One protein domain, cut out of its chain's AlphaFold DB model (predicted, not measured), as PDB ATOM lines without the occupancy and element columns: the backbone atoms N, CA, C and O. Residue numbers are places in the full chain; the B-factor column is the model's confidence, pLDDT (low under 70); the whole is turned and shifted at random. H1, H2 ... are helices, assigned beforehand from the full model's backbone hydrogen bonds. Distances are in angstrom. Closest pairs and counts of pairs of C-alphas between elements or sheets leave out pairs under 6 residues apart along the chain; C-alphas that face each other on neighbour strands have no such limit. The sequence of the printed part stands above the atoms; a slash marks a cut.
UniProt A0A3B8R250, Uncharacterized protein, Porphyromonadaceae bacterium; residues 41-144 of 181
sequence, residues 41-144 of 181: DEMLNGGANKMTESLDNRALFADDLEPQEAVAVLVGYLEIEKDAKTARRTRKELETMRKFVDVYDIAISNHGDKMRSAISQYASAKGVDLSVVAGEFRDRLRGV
ATOM      1  N   ASP A  41      -4.511 -25.440  32.709       58.78
ATOM      2  CA  ASP A  41      -4.012 -24.104  32.377       58.78
ATOM      3  C   ASP A  41      -2.495 -23.980  32.642       58.78
ATOM      4  O   ASP A  41      -1.766 -23.409  31.822       58.78
ATOM      5  N   GLU A  42      -1.993 -24.581  33.728       61.06
ATOM      6  CA  GLU A  42      -0.554 -24.709  34.023       61.06
ATOM      7  C   GLU A  42       0.157 -25.639  33.024       61.06
ATOM      8  O   GLU A  42       1.214 -25.291  32.491       61.06
ATOM      9  N   MET A  43      -0.445 -26.788  32.692       54.75
ATOM     10  CA  MET A  43       0.109 -27.719  31.698       54.75
ATOM     11  C   MET A  43       0.117 -27.136  30.277       54.75
ATOM     12  O   MET A  43       0.997 -27.478  29.481       54.75
ATOM     13  N   LEU A  44      -0.830 -26.246  29.956       59.69
ATOM     14  CA  LEU A  44      -0.980 -25.621  28.639       59.69
ATOM     15  C   LEU A  44      -0.262 -24.258  28.495       59.69
ATOM     16  O   LEU A  44      -0.291 -23.672  27.411       59.69
ATOM     17  N   ASN A  45       0.411 -23.754  29.540       56.38
ATOM     18  CA  ASN A  45       1.319 -22.592  29.535       56.38
ATOM     19  C   ASN A  45       0.889 -21.401  28.633       56.38
ATOM     20  O   ASN A  45       1.670 -20.899  27.819       56.38
ATOM     21  N   GLY A  46      -0.358 -20.929  28.764       52.19
ATOM     22  CA  GLY A  46      -0.803 -19.653  28.178       52.19
ATOM     23  C   GLY A  46      -1.554 -19.697  26.835       52.19
ATOM     24  O   GLY A  46      -1.758 -18.633  26.244       52.19
ATOM     25  N   GLY A  47      -2.001 -20.871  26.366       51.94
ATOM     26  CA  GLY A  47      -3.115 -20.997  25.408       51.94
ATOM     27  C   GLY A  47      -2.857 -21.844  24.149       51.94
ATOM     28  O   GLY A  47      -1.772 -21.825  23.564       51.94
ATOM     29  N   ALA A  48      -3.910 -22.527  23.680       49.66
ATOM     30  CA  ALA A  48      -3.895 -23.554  22.625       49.66
ATOM     31  C   ALA A  48      -3.192 -23.173  21.305       49.66
ATOM     32  O   ALA A  48      -2.508 -23.990  20.686       49.66
ATOM     33  N   ASN A  49      -3.326 -21.915  20.864       51.59
ATOM     34  CA  ASN A  49      -2.841 -21.465  19.551       51.59
ATOM     35  C   ASN A  49      -1.315 -21.363  19.439       51.59
ATOM     36  O   ASN A  49      -0.783 -21.385  18.331       51.59
ATOM     37  N   LYS A  50      -0.595 -21.253  20.562       53.44
ATOM     38  CA  LYS A  50       0.878 -21.300  20.572       53.44
ATOM     39  C   LYS A  50       1.421 -22.718  20.756       53.44
ATOM     40  O   LYS A  50       2.632 -22.894  20.830       53.44
ATOM     41  N   MET A  51       0.537 -23.714  20.819       59.78
ATOM     42  CA  MET A  51       0.864 -25.050  21.299       59.78
ATOM     43  C   MET A  51       0.661 -26.159  20.271       59.78
ATOM     44  O   MET A  51       1.035 -27.287  20.559       59.78
ATOM     45  N   THR A  52       0.129 -25.882  19.074       63.03
ATOM     46  CA  THR A  52      -0.176 -26.939  18.091       63.03
ATOM     47  C   THR A  52       1.028 -27.836  17.797       63.03
ATOM     48  O   THR A  52       0.877 -29.047  17.817       63.03
ATOM     49  N   GLU A  53       2.228 -27.275  17.622       70.00
ATOM     50  CA  GLU A  53       3.447 -28.066  17.385       70.00
ATOM     51  C   GLU A  53       3.879 -28.878  18.619       70.00
ATOM     52  O   GLU A  53       4.275 -30.030  18.500       70.00
ATOM     53  N   SER A  54       3.749 -28.316  19.825       78.06
ATOM     54  CA  SER A  54       4.058 -29.021  21.081       78.06
ATOM     55  C   SER A  54       3.069 -30.160  21.357       78.06
ATOM     56  O   SER A  54       3.471 -31.253  21.752       78.06
ATOM     57  N   LEU A  55       1.779 -29.925  21.104       84.50
ATOM     58  CA  LEU A  55       0.725 -30.929  21.220       84.50
ATOM     59  C   LEU A  55       0.886 -32.019  20.167       84.50
ATOM     60  O   LEU A  55       0.838 -33.187  20.522       84.50
ATOM     61  N   ASP A  56       1.146 -31.652  18.912       87.12
ATOM     62  CA  ASP A  56       1.390 -32.614  17.835       87.12
ATOM     63  C   ASP A  56       2.638 -33.469  18.125       87.12
ATOM     64  O   ASP A  56       2.608 -34.679  17.918       87.12
ATOM     65  N   ASN A  57       3.702 -32.887  18.691       86.31
ATOM     66  CA  ASN A  57       4.879 -33.644  19.128       86.31
ATOM     67  C   ASN A  57       4.564 -34.615  20.273       86.31
ATOM     68  O   ASN A  57       5.096 -35.718  20.290       86.31
ATOM     69  N   ARG A  58       3.710 -34.231  21.228       85.38
ATOM     70  CA  ARG A  58       3.263 -35.134  22.303       85.38
ATOM     71  C   ARG A  58       2.347 -36.233  21.773       85.38
ATOM     72  O   ARG A  58       2.505 -37.384  22.156       85.38
ATOM     73  N   ALA A  59       1.430 -35.889  20.875       87.19
ATOM     74  CA  ALA A  59       0.512 -36.826  20.242       87.19
ATOM     75  C   ALA A  59       1.243 -37.858  19.370       87.19
ATOM     76  O   ALA A  59       0.787 -38.991  19.269       87.19
ATOM     77  N   LEU A  60       2.406 -37.513  18.806       90.12
ATOM     78  CA  LEU A  60       3.264 -38.471  18.101       90.12
ATOM     79  C   LEU A  60       3.712 -39.640  18.997       90.12
ATOM     80  O   LEU A  60       3.965 -40.729  18.495       90.12
ATOM     81  N   PHE A  61       3.784 -39.411  20.311       89.88
ATOM     82  CA  PHE A  61       4.102 -40.409  21.333       89.88
ATOM     83  C   PHE A  61       2.892 -40.669  22.237       89.88
ATOM     84  O   PHE A  61       3.045 -40.855  23.442       89.88
ATOM     85  N   ALA A  62       1.677 -40.658  21.671       88.38
ATOM     86  CA  ALA A  62       0.440 -40.875  22.423       88.38
ATOM     87  C   ALA A  62       0.447 -42.183  23.230       88.38
ATOM     88  O   ALA A  62      -0.204 -42.256  24.270       88.38
ATOM     89  N   ASP A  63       1.206 -43.182  22.775       91.44
ATOM     90  CA  ASP A  63       1.352 -44.454  23.472       91.44
ATOM     91  C   ASP A  63       2.040 -44.344  24.839       91.44
ATOM     92  O   ASP A  63       1.754 -45.144  25.730       91.44
ATOM     93  N   ASP A  64       2.919 -43.351  24.992       91.94
ATOM     94  CA  ASP A  64       3.761 -43.142  26.171       91.94
ATOM     95  C   ASP A  64       3.171 -42.105  27.144       91.94
ATOM     96  O   ASP A  64       3.764 -41.827  28.188       91.94
ATOM     97  N   LEU A  65       2.027 -41.498  26.809       91.44
ATOM     98  CA  LEU A  65       1.411 -40.460  27.633       91.44
ATOM     99  C   LEU A  65       0.767 -41.061  28.878       91.44
ATOM    100  O   LEU A  65      -0.165 -41.855  28.784       91.44
ATOM    101  N   GLU A  66       1.147 -40.576  30.059       93.62
ATOM    102  CA  GLU A  66       0.387 -40.898  31.263       93.62
ATOM    103  C   GLU A  66      -1.048 -40.337  31.162       93.62
ATOM    104  O   GLU A  66      -1.274 -39.308  30.516       93.62
ATOM    105  N   PRO A  67      -2.050 -40.934  31.843       95.25
ATOM    106  CA  PRO A  67      -3.454 -40.544  31.693       95.25
ATOM    107  C   PRO A  67      -3.741 -39.043  31.831       95.25
ATOM    108  O   PRO A  67      -4.575 -38.498  31.114       95.25
ATOM    109  N   GLN A  68      -3.045 -38.354  32.739       90.69
ATOM    110  CA  GLN A  68      -3.228 -36.913  32.936       90.69
ATOM    111  C   GLN A  68      -2.593 -36.073  31.822       90.69
ATOM    112  O   GLN A  68      -3.125 -35.026  31.454       90.69
ATOM    113  N   GLU A  69      -1.493 -36.543  31.238       90.31
ATOM    114  CA  GLU A  69      -0.867 -35.905  30.081       90.31
ATOM    115  C   GLU A  69      -1.730 -36.078  28.834       90.31
ATOM    116  O   GLU A  69      -1.942 -35.114  28.098       90.31
ATOM    117  N   ALA A  70      -2.311 -37.267  28.644       94.25
ATOM    118  CA  ALA A  70      -3.279 -37.516  27.585       94.25
ATOM    119  C   ALA A  70      -4.520 -36.617  27.730       94.25
ATOM    120  O   ALA A  70      -4.952 -36.013  26.751       94.25
ATOM    121  N   VAL A  71      -5.060 -36.446  28.947       94.25
ATOM    122  CA  VAL A  71      -6.155 -35.490  29.205       94.25
ATOM    123  C   VAL A  71      -5.752 -34.067  28.814       94.25
ATOM    124  O   VAL A  71      -6.513 -33.403  28.115       94.25
ATOM    125  N   ALA A  72      -4.561 -33.600  29.194       90.38
ATOM    126  CA  ALA A  72      -4.099 -32.264  28.818       90.38
ATOM    127  C   ALA A  72      -3.970 -32.093  27.294       90.38
ATOM    128  O   ALA A  72      -4.399 -31.071  26.754       90.38
ATOM    129  N   VAL A  73      -3.449 -33.102  26.584       92.56
ATOM    130  CA  VAL A  73      -3.353 -33.078  25.114       92.56
ATOM    131  C   VAL A  73      -4.739 -33.014  24.466       92.56
ATOM    132  O   VAL A  73      -4.968 -32.187  23.582       92.56
ATOM    133  N   LEU A  74      -5.683 -33.832  24.938       95.69
ATOM    134  CA  LEU A  74      -7.065 -33.832  24.454       95.69
ATOM    135  C   LEU A  74      -7.742 -32.473  24.667       95.69
ATOM    136  O   LEU A  74      -8.382 -31.959  23.750       95.69
ATOM    137  N   VAL A  75      -7.574 -31.857  25.839       93.75
ATOM    138  CA  VAL A  75      -8.124 -30.517  26.098       93.75
ATOM    139  C   VAL A  75      -7.487 -29.476  25.181       93.75
ATOM    140  O   VAL A  75      -8.205 -28.665  24.597       93.75
ATOM    141  N   GLY A  76      -6.172 -29.543  24.964       89.94
ATOM    142  CA  GLY A  76      -5.485 -28.669  24.014       89.94
ATOM    143  C   GLY A  76      -6.054 -28.777  22.594       89.94
ATOM    144  O   GLY A  76      -6.311 -27.762  21.945       89.94
ATOM    145  N   TYR A  77      -6.333 -29.992  22.111       94.50
ATOM    146  CA  TYR A  77      -6.993 -30.174  20.816       94.50
ATOM    147  C   TYR A  77      -8.447 -29.699  20.799       94.50
ATOM    148  O   TYR A  77      -8.881 -29.142  19.789       94.50
ATOM    149  N   LEU A  78      -9.193 -29.850  21.892       94.56
ATOM    150  CA  LEU A  78     -10.553 -29.318  21.993       94.56
ATOM    151  C   LEU A  78     -10.576 -27.785  21.864       94.56
ATOM    152  O   LEU A  78     -11.438 -27.232  21.181       94.56
ATOM    153  N   GLU A  79      -9.609 -27.089  22.461       91.50
ATOM    154  CA  GLU A  79      -9.474 -25.635  22.310       91.50
ATOM    155  C   GLU A  79      -9.116 -25.234  20.872       91.50
ATOM    156  O   GLU A  79      -9.725 -24.316  20.316       91.50
ATOM    157  N   ILE A  80      -8.192 -25.958  20.229       90.94
ATOM    158  CA  ILE A  80      -7.825 -25.718  18.823       90.94
ATOM    159  C   ILE A  80      -9.026 -25.953  17.889       90.94
ATOM    160  O   ILE A  80      -9.226 -25.180  16.949       90.94
ATOM    161  N   GLU A  81      -9.840 -26.986  18.133       94.69
ATOM    162  CA  GLU A  81     -11.058 -27.255  17.354       94.69
ATOM    163  C   GLU A  81     -12.054 -26.104  17.489       94.69
ATOM    164  O   GLU A  81     -12.521 -25.578  16.475       94.69
ATOM    165  N   LYS A  82     -12.302 -25.646  18.720       93.62
ATOM    166  CA  LYS A  82     -13.223 -24.543  19.006       93.62
ATOM    167  C   LYS A  82     -12.791 -23.247  18.320       93.62
ATOM    168  O   LYS A  82     -13.629 -22.534  17.753       93.62
ATOM    169  N   ASP A  83     -11.496 -22.952  18.335       89.75
ATOM    170  CA  ASP A  83     -10.934 -21.779  17.668       89.75
ATOM    171  C   ASP A  83     -11.023 -21.899  16.144       89.75
ATOM    172  O   ASP A  83     -11.443 -20.953  15.468       89.75
ATOM    173  N   ALA A  84     -10.703 -23.070  15.582       91.12
ATOM    174  CA  ALA A  84     -10.835 -23.330  14.150       91.12
ATOM    175  C   ALA A  84     -12.290 -23.199  13.682       91.12
ATOM    176  O   ALA A  84     -12.549 -22.539  12.671       91.12
ATOM    177  N   LYS A  85     -13.238 -23.750  14.444       93.19
ATOM    178  CA  LYS A  85     -14.680 -23.651  14.204       93.19
ATOM    179  C   LYS A  85     -15.161 -22.203  14.233       93.19
ATOM    180  O   LYS A  85     -15.832 -21.748  13.305       93.19
ATOM    181  N   THR A  86     -14.764 -21.443  15.255       94.31
ATOM    182  CA  THR A  86     -15.106 -20.016  15.389       94.31
ATOM    183  C   THR A  86     -14.551 -19.199  14.222       94.31
ATOM    184  O   THR A  86     -15.248 -18.358  13.654       94.31
ATOM    185  N   ALA A  87     -13.319 -19.495  13.803       92.06
ATOM    186  CA  ALA A  87     -12.665 -18.863  12.662       92.06
ATOM    187  C   ALA A  87     -13.106 -19.424  11.293       92.06
ATOM    188  O   ALA A  87     -12.560 -19.003  10.272       92.06
ATOM    189  N   ARG A  88     -14.065 -20.363  11.254       93.38
ATOM    190  CA  ARG A  88     -14.562 -21.045  10.043       93.38
ATOM    191  C   ARG A  88     -13.454 -21.702   9.205       93.38
ATOM    192  O   ARG A  88     -13.512 -21.717   7.978       93.38
ATOM    193  N   ARG A  89     -12.428 -22.244   9.865       91.62
ATOM    194  CA  ARG A  89     -11.294 -22.948   9.244       91.62
ATOM    195  C   ARG A  89     -11.558 -24.446   9.213       91.62
ATOM    196  O   ARG A  89     -10.895 -25.216   9.907       91.62
ATOM    197  N   THR A  90     -12.507 -24.876   8.394       92.06
ATOM    198  CA  THR A  90     -13.045 -26.236   8.512       92.06
ATOM    199  C   THR A  90     -12.024 -27.339   8.243       92.06
ATOM    200  O   THR A  90     -12.079 -28.385   8.877       92.06
ATOM    201  N   ARG A  91     -11.034 -27.120   7.361       91.56
ATOM    202  CA  ARG A  91      -9.944 -28.098   7.180       91.56
ATOM    203  C   ARG A  91      -9.196 -28.335   8.497       91.56
ATOM    204  O   ARG A  91      -8.963 -29.481   8.861       91.56
ATOM    205  N   LYS A  92      -8.855 -27.256   9.213       90.44
ATOM    206  CA  LYS A  92      -8.135 -27.336  10.489       90.44
ATOM    207  C   LYS A  92      -9.006 -27.923  11.594       90.44
ATOM    208  O   LYS A  92      -8.508 -28.705  12.394       90.44
ATOM    209  N   GLU A  93     -10.288 -27.576  11.614       94.25
ATOM    210  CA  GLU A  93     -11.277 -28.160  12.523       94.25
ATOM    211  C   GLU A  93     -11.309 -29.688  12.362       94.25
ATOM    212  O   GLU A  93     -11.008 -30.411  13.305       94.25
ATOM    213  N   LEU A  94     -11.532 -30.183  11.139       95.19
ATOM    214  CA  LEU A  94     -11.596 -31.619  10.852       95.19
ATOM    215  C   LEU A  94     -10.267 -32.344  11.108       95.19
ATOM    216  O   LEU A  94     -10.266 -33.474  11.587       95.19
ATOM    217  N   GLU A  95      -9.127 -31.728  10.788       94.06
ATOM    218  CA  GLU A  95      -7.801 -32.263  11.138       94.06
ATOM    219  C   GLU A  95      -7.652 -32.425  12.657       94.06
ATOM    220  O   GLU A  95      -7.228 -33.475  13.132       94.06
ATOM    221  N   THR A  96      -8.048 -31.407  13.420       94.81
ATOM    222  CA  THR A  96      -7.926 -31.402  14.883       94.81
ATOM    223  C   THR A  96      -8.853 -32.432  15.523       94.81
ATOM    224  O   THR A  96      -8.448 -33.132  16.447       94.81
ATOM    225  N   MET A  97     -10.065 -32.605  14.989       97.31
ATOM    226  CA  MET A  97     -10.989 -33.649  15.440       97.31
ATOM    227  C   MET A  97     -10.418 -35.055  15.233       97.31
ATOM    228  O   MET A  97     -10.540 -35.890  16.125       97.31
ATOM    229  N   ARG A  98      -9.767 -35.319  14.087       96.81
ATOM    230  CA  ARG A  98      -9.107 -36.616  13.834       96.81
ATOM    231  C   ARG A  98      -7.988 -36.870  14.841       96.81
ATOM    232  O   ARG A  98      -7.963 -37.936  15.440       96.81
ATOM    233  N   LYS A  99      -7.124 -35.875  15.073       95.88
ATOM    234  CA  LYS A  99      -6.032 -35.951  16.058       95.88
ATOM    235  C   LYS A  99      -6.543 -36.207  17.477       95.88
ATOM    236  O   LYS A  99      -5.997 -37.043  18.185       95.88
ATOM    237  N   PHE A 100      -7.616 -35.524  17.876       97.62
ATOM    238  CA  PHE A 100      -8.255 -35.745  19.173       97.62
ATOM    239  C   PHE A 100      -8.732 -37.194  19.324       97.62
ATOM    240  O   PHE A 100      -8.456 -37.829  20.338       97.62
ATOM    241  N   VAL A 101      -9.452 -37.718  18.325       98.25
ATOM    242  CA  VAL A 101      -9.984 -39.088  18.367       98.25
ATOM    243  C   VAL A 101      -8.852 -40.113  18.425       98.25
ATOM    244  O   VAL A 101      -8.931 -41.035  19.228       98.25
ATOM    245  N   ASP A 102      -7.792 -39.918  17.641       97.56
ATOM    246  CA  ASP A 102      -6.629 -40.809  17.607       97.56
ATOM    247  C   ASP A 102      -5.933 -40.899  18.976       97.56
ATOM    248  O   ASP A 102      -5.820 -41.982  19.549       97.56
ATOM    249  N   VAL A 103      -5.591 -39.752  19.582       97.75
ATOM    250  CA  VAL A 103      -5.002 -39.714  20.933       97.75
ATOM    251  C   VAL A 103      -5.941 -40.328  21.970       97.75
ATOM    252  O   VAL A 103      -5.491 -41.052  22.856       97.75
ATOM    253  N   TYR A 104      -7.247 -40.063  21.874       98.38
ATOM    254  CA  TYR A 104      -8.233 -40.645  22.782       98.38
ATOM    255  C   TYR A 104      -8.241 -42.175  22.687       98.38
ATOM    256  O   TYR A 104      -8.220 -42.851  23.715       98.38
ATOM    257  N   ASP A 105      -8.274 -42.718  21.469       98.19
ATOM    258  CA  ASP A 105      -8.351 -44.158  21.228       98.19
ATOM    259  C   ASP A 105      -7.076 -44.875  21.677       98.19
ATOM    260  O   ASP A 105      -7.163 -45.890  22.375       98.19
ATOM    261  N   ILE A 106      -5.908 -44.300  21.383       97.88
ATOM    262  CA  ILE A 106      -4.611 -44.801  21.851       97.88
ATOM    263  C   ILE A 106      -4.551 -44.797  23.385       97.88
ATOM    264  O   ILE A 106      -4.313 -45.835  24.007       97.88
ATOM    265  N   ALA A 107      -4.861 -43.666  24.026       97.50
ATOM    266  CA  ALA A 107      -4.782 -43.543  25.481       97.50
ATOM    267  C   ALA A 107      -5.767 -44.480  26.209       97.50
ATOM    268  O   ALA A 107      -5.438 -45.065  27.247       97.50
ATOM    269  N   ILE A 108      -6.979 -44.664  25.669       98.06
ATOM    270  CA  ILE A 108      -7.955 -45.622  26.207       98.06
ATOM    271  C   ILE A 108      -7.476 -47.061  26.025       98.06
ATOM    272  O   ILE A 108      -7.626 -47.859  26.953       98.06
ATOM    273  N   SER A 109      -6.908 -47.396  24.866       98.00
ATOM    274  CA  SER A 109      -6.348 -48.721  24.598       98.00
ATOM    275  C   SER A 109      -5.225 -49.065  25.584       98.00
ATOM    276  O   SER A 109      -5.219 -50.156  26.153       98.00
ATOM    277  N   ASN A 110      -4.330 -48.113  25.859       96.81
ATOM    278  CA  ASN A 110      -3.122 -48.368  26.645       96.81
ATOM    279  C   ASN A 110      -3.361 -48.351  28.158       96.81
ATOM    280  O   ASN A 110      -2.776 -49.147  28.893       96.81
ATOM    281  N   HIS A 111      -4.247 -47.478  28.644       96.31
ATOM    282  CA  HIS A 111      -4.429 -47.268  30.086       96.31
ATOM    283  C   HIS A 111      -5.798 -47.704  30.619       96.31
ATOM    284  O   HIS A 111      -5.990 -47.732  31.841       96.31
ATOM    285  N   GLY A 112      -6.751 -48.045  29.743       96.62
ATOM    286  CA  GLY A 112      -8.065 -48.575  30.107       96.62
ATOM    287  C   GLY A 112      -8.767 -47.743  31.182       96.62
ATOM    288  O   GLY A 112      -9.072 -46.563  30.995       96.62
ATOM    289  N   ASP A 113      -9.016 -48.357  32.339       97.81
ATOM    290  CA  ASP A 113      -9.759 -47.734  33.439       97.81
ATOM    291  C   ASP A 113      -9.038 -46.539  34.067       97.81
ATOM    292  O   ASP A 113      -9.699 -45.620  34.553       97.81
ATOM    293  N   LYS A 114      -7.700 -46.491  34.015       96.94
ATOM    294  CA  LYS A 114      -6.949 -45.329  34.514       96.94
ATOM    295  C   LYS A 114      -7.237 -44.090  33.670       96.94
ATOM    296  O   LYS A 114      -7.487 -43.024  34.231       96.94
ATOM    297  N   MET A 115      -7.279 -44.241  32.345       98.00
ATOM    298  CA  MET A 115      -7.640 -43.144  31.444       98.00
ATOM    299  C   MET A 115      -9.100 -42.727  31.624       98.00
ATOM    300  O   MET A 115      -9.387 -41.539  31.757       98.00
ATOM    301  N   ARG A 116     -10.027 -43.690  31.734       98.25
ATOM    302  CA  ARG A 116     -11.444 -43.389  32.024       98.25
ATOM    303  C   ARG A 116     -11.615 -42.634  33.343       98.25
ATOM    304  O   ARG A 116     -12.404 -41.695  33.406       98.25
ATOM    305  N   SER A 117     -10.860 -43.004  34.379       97.19
ATOM    306  CA  SER A 117     -10.875 -42.298  35.662       97.19
ATOM    307  C   SER A 117     -10.355 -40.865  35.531       97.19
ATOM    308  O   SER A 117     -10.998 -39.952  36.043       97.19
ATOM    309  N   ALA A 118      -9.252 -40.643  34.810       95.56
ATOM    310  CA  ALA A 118      -8.714 -39.302  34.574       95.56
ATOM    311  C   ALA A 118      -9.710 -38.412  33.806       95.56
ATOM    312  O   ALA A 118      -9.979 -37.284  34.223       95.56
ATOM    313  N   ILE A 119     -10.343 -38.946  32.755       96.69
ATOM    314  CA  ILE A 119     -11.405 -38.252  32.011       96.69
ATOM    315  C   ILE A 119     -12.588 -37.922  32.930       96.69
ATOM    316  O   ILE A 119     -13.068 -36.791  32.924       96.69
ATOM    317  N   SER A 120     -13.042 -38.870  33.756       96.81
ATOM    318  CA  SER A 120     -14.150 -38.646  34.693       96.81
ATOM    319  C   SER A 120     -13.822 -37.588  35.751       96.81
ATOM    320  O   SER A 120     -14.704 -36.815  36.139       96.81
ATOM    321  N   GLN A 121     -12.576 -37.539  36.229       93.06
ATOM    322  CA  GLN A 121     -12.108 -36.507  37.157       93.06
ATOM    323  C   GLN A 121     -12.117 -35.130  36.488       93.06
ATOM    324  O   GLN A 121     -12.669 -34.185  37.053       93.06
ATOM    325  N   TYR A 122     -11.588 -35.026  35.263       92.31
ATOM    326  CA  TYR A 122     -11.645 -33.794  34.479       92.31
ATOM    327  C   TYR A 122     -13.091 -33.343  34.230       92.31
ATOM    328  O   TYR A 122     -13.427 -32.185  34.484       92.31
ATOM    329  N   ALA A 123     -13.973 -34.261  33.828       94.88
ATOM    330  CA  ALA A 123     -15.385 -33.977  33.591       94.88
ATOM    331  C   ALA A 123     -16.088 -33.452  34.850       94.88
ATOM    332  O   ALA A 123     -16.821 -32.469  34.780       94.88
ATOM    333  N   SER A 124     -15.808 -34.046  36.012       93.19
ATOM    334  CA  SER A 124     -16.355 -33.584  37.295       93.19
ATOM    335  C   SER A 124     -15.860 -32.184  37.670       93.19
ATOM    336  O   SER A 124     -16.604 -31.402  38.255       93.19
ATOM    337  N   ALA A 125     -14.609 -31.860  37.333       87.00
ATOM    338  CA  ALA A 125     -13.982 -30.590  37.687       87.00
ATOM    339  C   ALA A 125     -14.329 -29.441  36.724       87.00
ATOM    340  O   ALA A 125     -14.463 -28.298  37.154       87.00
ATOM    341  N   LYS A 126     -14.439 -29.723  35.421       89.75
ATOM    342  CA  LYS A 126     -14.559 -28.708  34.358       89.75
ATOM    343  C   LYS A 126     -15.885 -28.773  33.593       89.75
ATOM    344  O   LYS A 126     -16.161 -27.885  32.793       89.75
ATOM    345  N   GLY A 127     -16.717 -29.788  33.839       90.94
ATOM    346  CA  GLY A 127     -18.038 -29.938  33.221       90.94
ATOM    347  C   GLY A 127     -18.010 -30.397  31.761       90.94
ATOM    348  O   GLY A 127     -19.020 -30.278  31.073       90.94
ATOM    349  N   VAL A 128     -16.870 -30.901  31.279       92.56
ATOM    350  CA  VAL A 128     -16.689 -31.374  29.900       92.56
ATOM    351  C   VAL A 128     -16.231 -32.828  29.918       92.56
ATOM    352  O   VAL A 128     -15.148 -33.135  30.410       92.56
ATOM    353  N   ASP A 129     -17.046 -33.723  29.363       97.19
ATOM    354  CA  ASP A 129     -16.707 -35.140  29.234       97.19
ATOM    355  C   ASP A 129     -16.026 -35.419  27.889       97.19
ATOM    356  O   ASP A 129     -16.660 -35.448  26.832       97.19
ATOM    357  N   LEU A 130     -14.713 -35.654  27.937       97.88
ATOM    358  CA  LEU A 130     -13.899 -35.917  26.750       97.88
ATOM    359  C   LEU A 130     -14.297 -37.212  26.020       97.88
ATOM    360  O   LEU A 130     -14.037 -37.334  24.825       97.88
ATOM    361  N   SER A 131     -14.952 -38.167  26.692       98.38
ATOM    362  CA  SER A 131     -15.465 -39.380  26.043       98.38
ATOM    363  C   SER A 131     -16.674 -39.094  25.155       98.38
ATOM    364  O   SER A 131     -16.769 -39.625  24.045       98.38
ATOM    365  N   VAL A 132     -17.550 -38.190  25.601       98.50
ATOM    366  CA  VAL A 132     -18.684 -37.699  24.812       98.50
ATOM    367  C   VAL A 132     -18.172 -36.904  23.614       98.50
ATOM    368  O   VAL A 132     -18.570 -37.190  22.487       98.50
ATOM    369  N   VAL A 133     -17.208 -36.000  23.830       98.56
ATOM    370  CA  VAL A 133     -16.551 -35.234  22.753       98.56
ATOM    371  C   VAL A 133     -15.936 -36.165  21.702       98.56
ATOM    372  O   VAL A 133     -16.134 -35.954  20.506       98.56
ATOM    373  N   ALA A 134     -15.248 -37.236  22.116       98.50
ATOM    374  CA  ALA A 134     -14.695 -38.221  21.186       98.50
ATOM    375  C   ALA A 134     -15.790 -38.881  20.328       98.50
ATOM    376  O   ALA A 134     -15.605 -39.083  19.128       98.50
ATOM    377  N   GLY A 135     -16.937 -39.224  20.926       97.94
ATOM    378  CA  GLY A 135     -18.099 -39.757  20.207       97.94
ATOM    379  C   GLY A 135     -18.644 -38.773  19.171       97.94
ATOM    380  O   GLY A 135     -18.748 -39.115  17.993       97.94
ATOM    381  N   GLU A 136     -18.892 -37.531  19.584       97.56
ATOM    382  CA  GLU A 136     -19.375 -36.465  18.699       97.56
ATOM    383  C   GLU A 136     -18.416 -36.206  17.533       97.56
ATOM    384  O   GLU A 136     -18.840 -36.020  16.389       97.56
ATOM    385  N   PHE A 137     -17.110 -36.211  17.799       97.75
ATOM    386  CA  PHE A 137     -16.103 -36.012  16.764       97.75
ATOM    387  C   PHE A 137     -16.093 -37.159  15.758       97.75
ATOM    388  O   PHE A 137     -16.078 -36.893  14.556       97.75
ATOM    389  N   ARG A 138     -16.181 -38.418  16.206       97.12
ATOM    390  CA  ARG A 138     -16.298 -39.577  15.304       97.12
ATOM    391  C   ARG A 138     -17.530 -39.479  14.411       97.12
ATOM    392  O   ARG A 138     -17.424 -39.700  13.207       97.12
ATOM    393  N   ASP A 139     -18.678 -39.120  14.971       95.56
ATOM    394  CA  ASP A 139     -19.921 -39.024  14.202       95.56
ATOM    395  C   ASP A 139     -19.863 -37.912  13.154       95.56
ATOM    396  O   ASP A 139     -20.255 -38.111  12.003       95.56
ATOM    397  N   ARG A 140     -19.286 -36.761  13.510       93.94
ATOM    398  CA  ARG A 140     -19.046 -35.670  12.559       93.94
ATOM    399  C   ARG A 140     -18.059 -36.061  11.460       93.94
ATOM    400  O   ARG A 140     -18.280 -35.700  10.308       93.94
ATOM    401  N   LEU A 141     -16.995 -36.795  11.793       93.31
ATOM    402  CA  LEU A 141     -15.990 -37.244  10.826       93.31
ATOM    403  C   LEU A 141     -16.546 -38.282   9.844       93.31
ATOM    404  O   LEU A 141     -16.236 -38.200   8.661       93.31
ATOM    405  N   ARG A 142     -17.426 -39.190  10.287       89.19
ATOM    406  CA  ARG A 142     -18.130 -40.148   9.407       89.19
ATOM    407  C   ARG A 142     -18.996 -39.469   8.346       89.19
ATOM    408  O   ARG A 142     -19.215 -40.035   7.281       89.19
ATOM    409  N   GLY A 143     -19.510 -38.277   8.646       78.38
ATOM    410  CA  GLY A 143     -20.302 -37.477   7.712       78.38
ATOM    411  C   GLY A 143     -19.476 -36.755   6.643       78.38
ATOM    412  O   GLY A 143     -20.061 -36.115   5.771       78.38
ATOM    413  N   VAL A 144     -18.141 -36.826   6.700       81.25
ATOM    414  CA  VAL A 144     -17.237 -36.193   5.734       81.25
ATOM    415  C   VAL A 144     -16.627 -37.271   4.845       81.25
ATOM    416  O   VAL A 144     -15.879 -38.118   5.320       81.25
TER     417      VAL A 144
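This is residues 41 to 144 of the 181 residues of an uncharacterized protein of Porphyromonadaceae bacterium (UniProt A0A3B8R250). Two long helices, H2 and H3, lie side by side as a hairpin and make the core, with H1 on one side of it and H4 and H5 on the other. H1 packs on H2, H4 packs on the first residues of H2, and H5 crosses H3. The printed part has 104 residues with five named helices, H1 to H5 in order, and no named strand: all helix. It is compact and rounded, with a radius of gyration of the C-alphas of 12.8 A and spans of 35 by 32 by 27 A.

H1, residues 52 to 59, begins at C-alpha 52 (-0.176, -26.939, 18.091) and is 10.1 A long. H2, residues 67 to 86, is 28.7 A long; H3, residues 90 to 111, 31.3 A; H4, residues 113 to 126, 19.6 A. H5, residues 130 to 142, is 18.3 A long and ends at C-alpha 142 (-18.130, -40.148, 9.407).

H1 and H2 touch as a hairpin, closest at the C-alphas of Leu 55 and Val 73, 6.0 A, at a tilt of 36 degrees, only just steep. H2 and H3 touch as a hairpin, opposite ways at a shallow tilt of 14 degrees; the closest C-alphas, of Glu 81 and Glu 93, are 4.9 A apart. H4 touches H2 at its residues 67 to 71 alone, closest at the C-alphas of Pro 67 and Met 115, 4.9 A. H5 touches H3 at a steep tilt of 51 degrees, closest at the C-alphas of Val 101 and Ala 134, 5.6 A. H1 is apart from H4 and H5. In each of the five helices every O i to N i+4 pair is within hydrogen-bond range.

The C-alphas farthest apart, of Arg 88 and Asp 113, are 35.8 A apart. The printed part has no cut and no long link. Mean pLDDT of the printed part is 89.0; residues 41 to 52 are under 70.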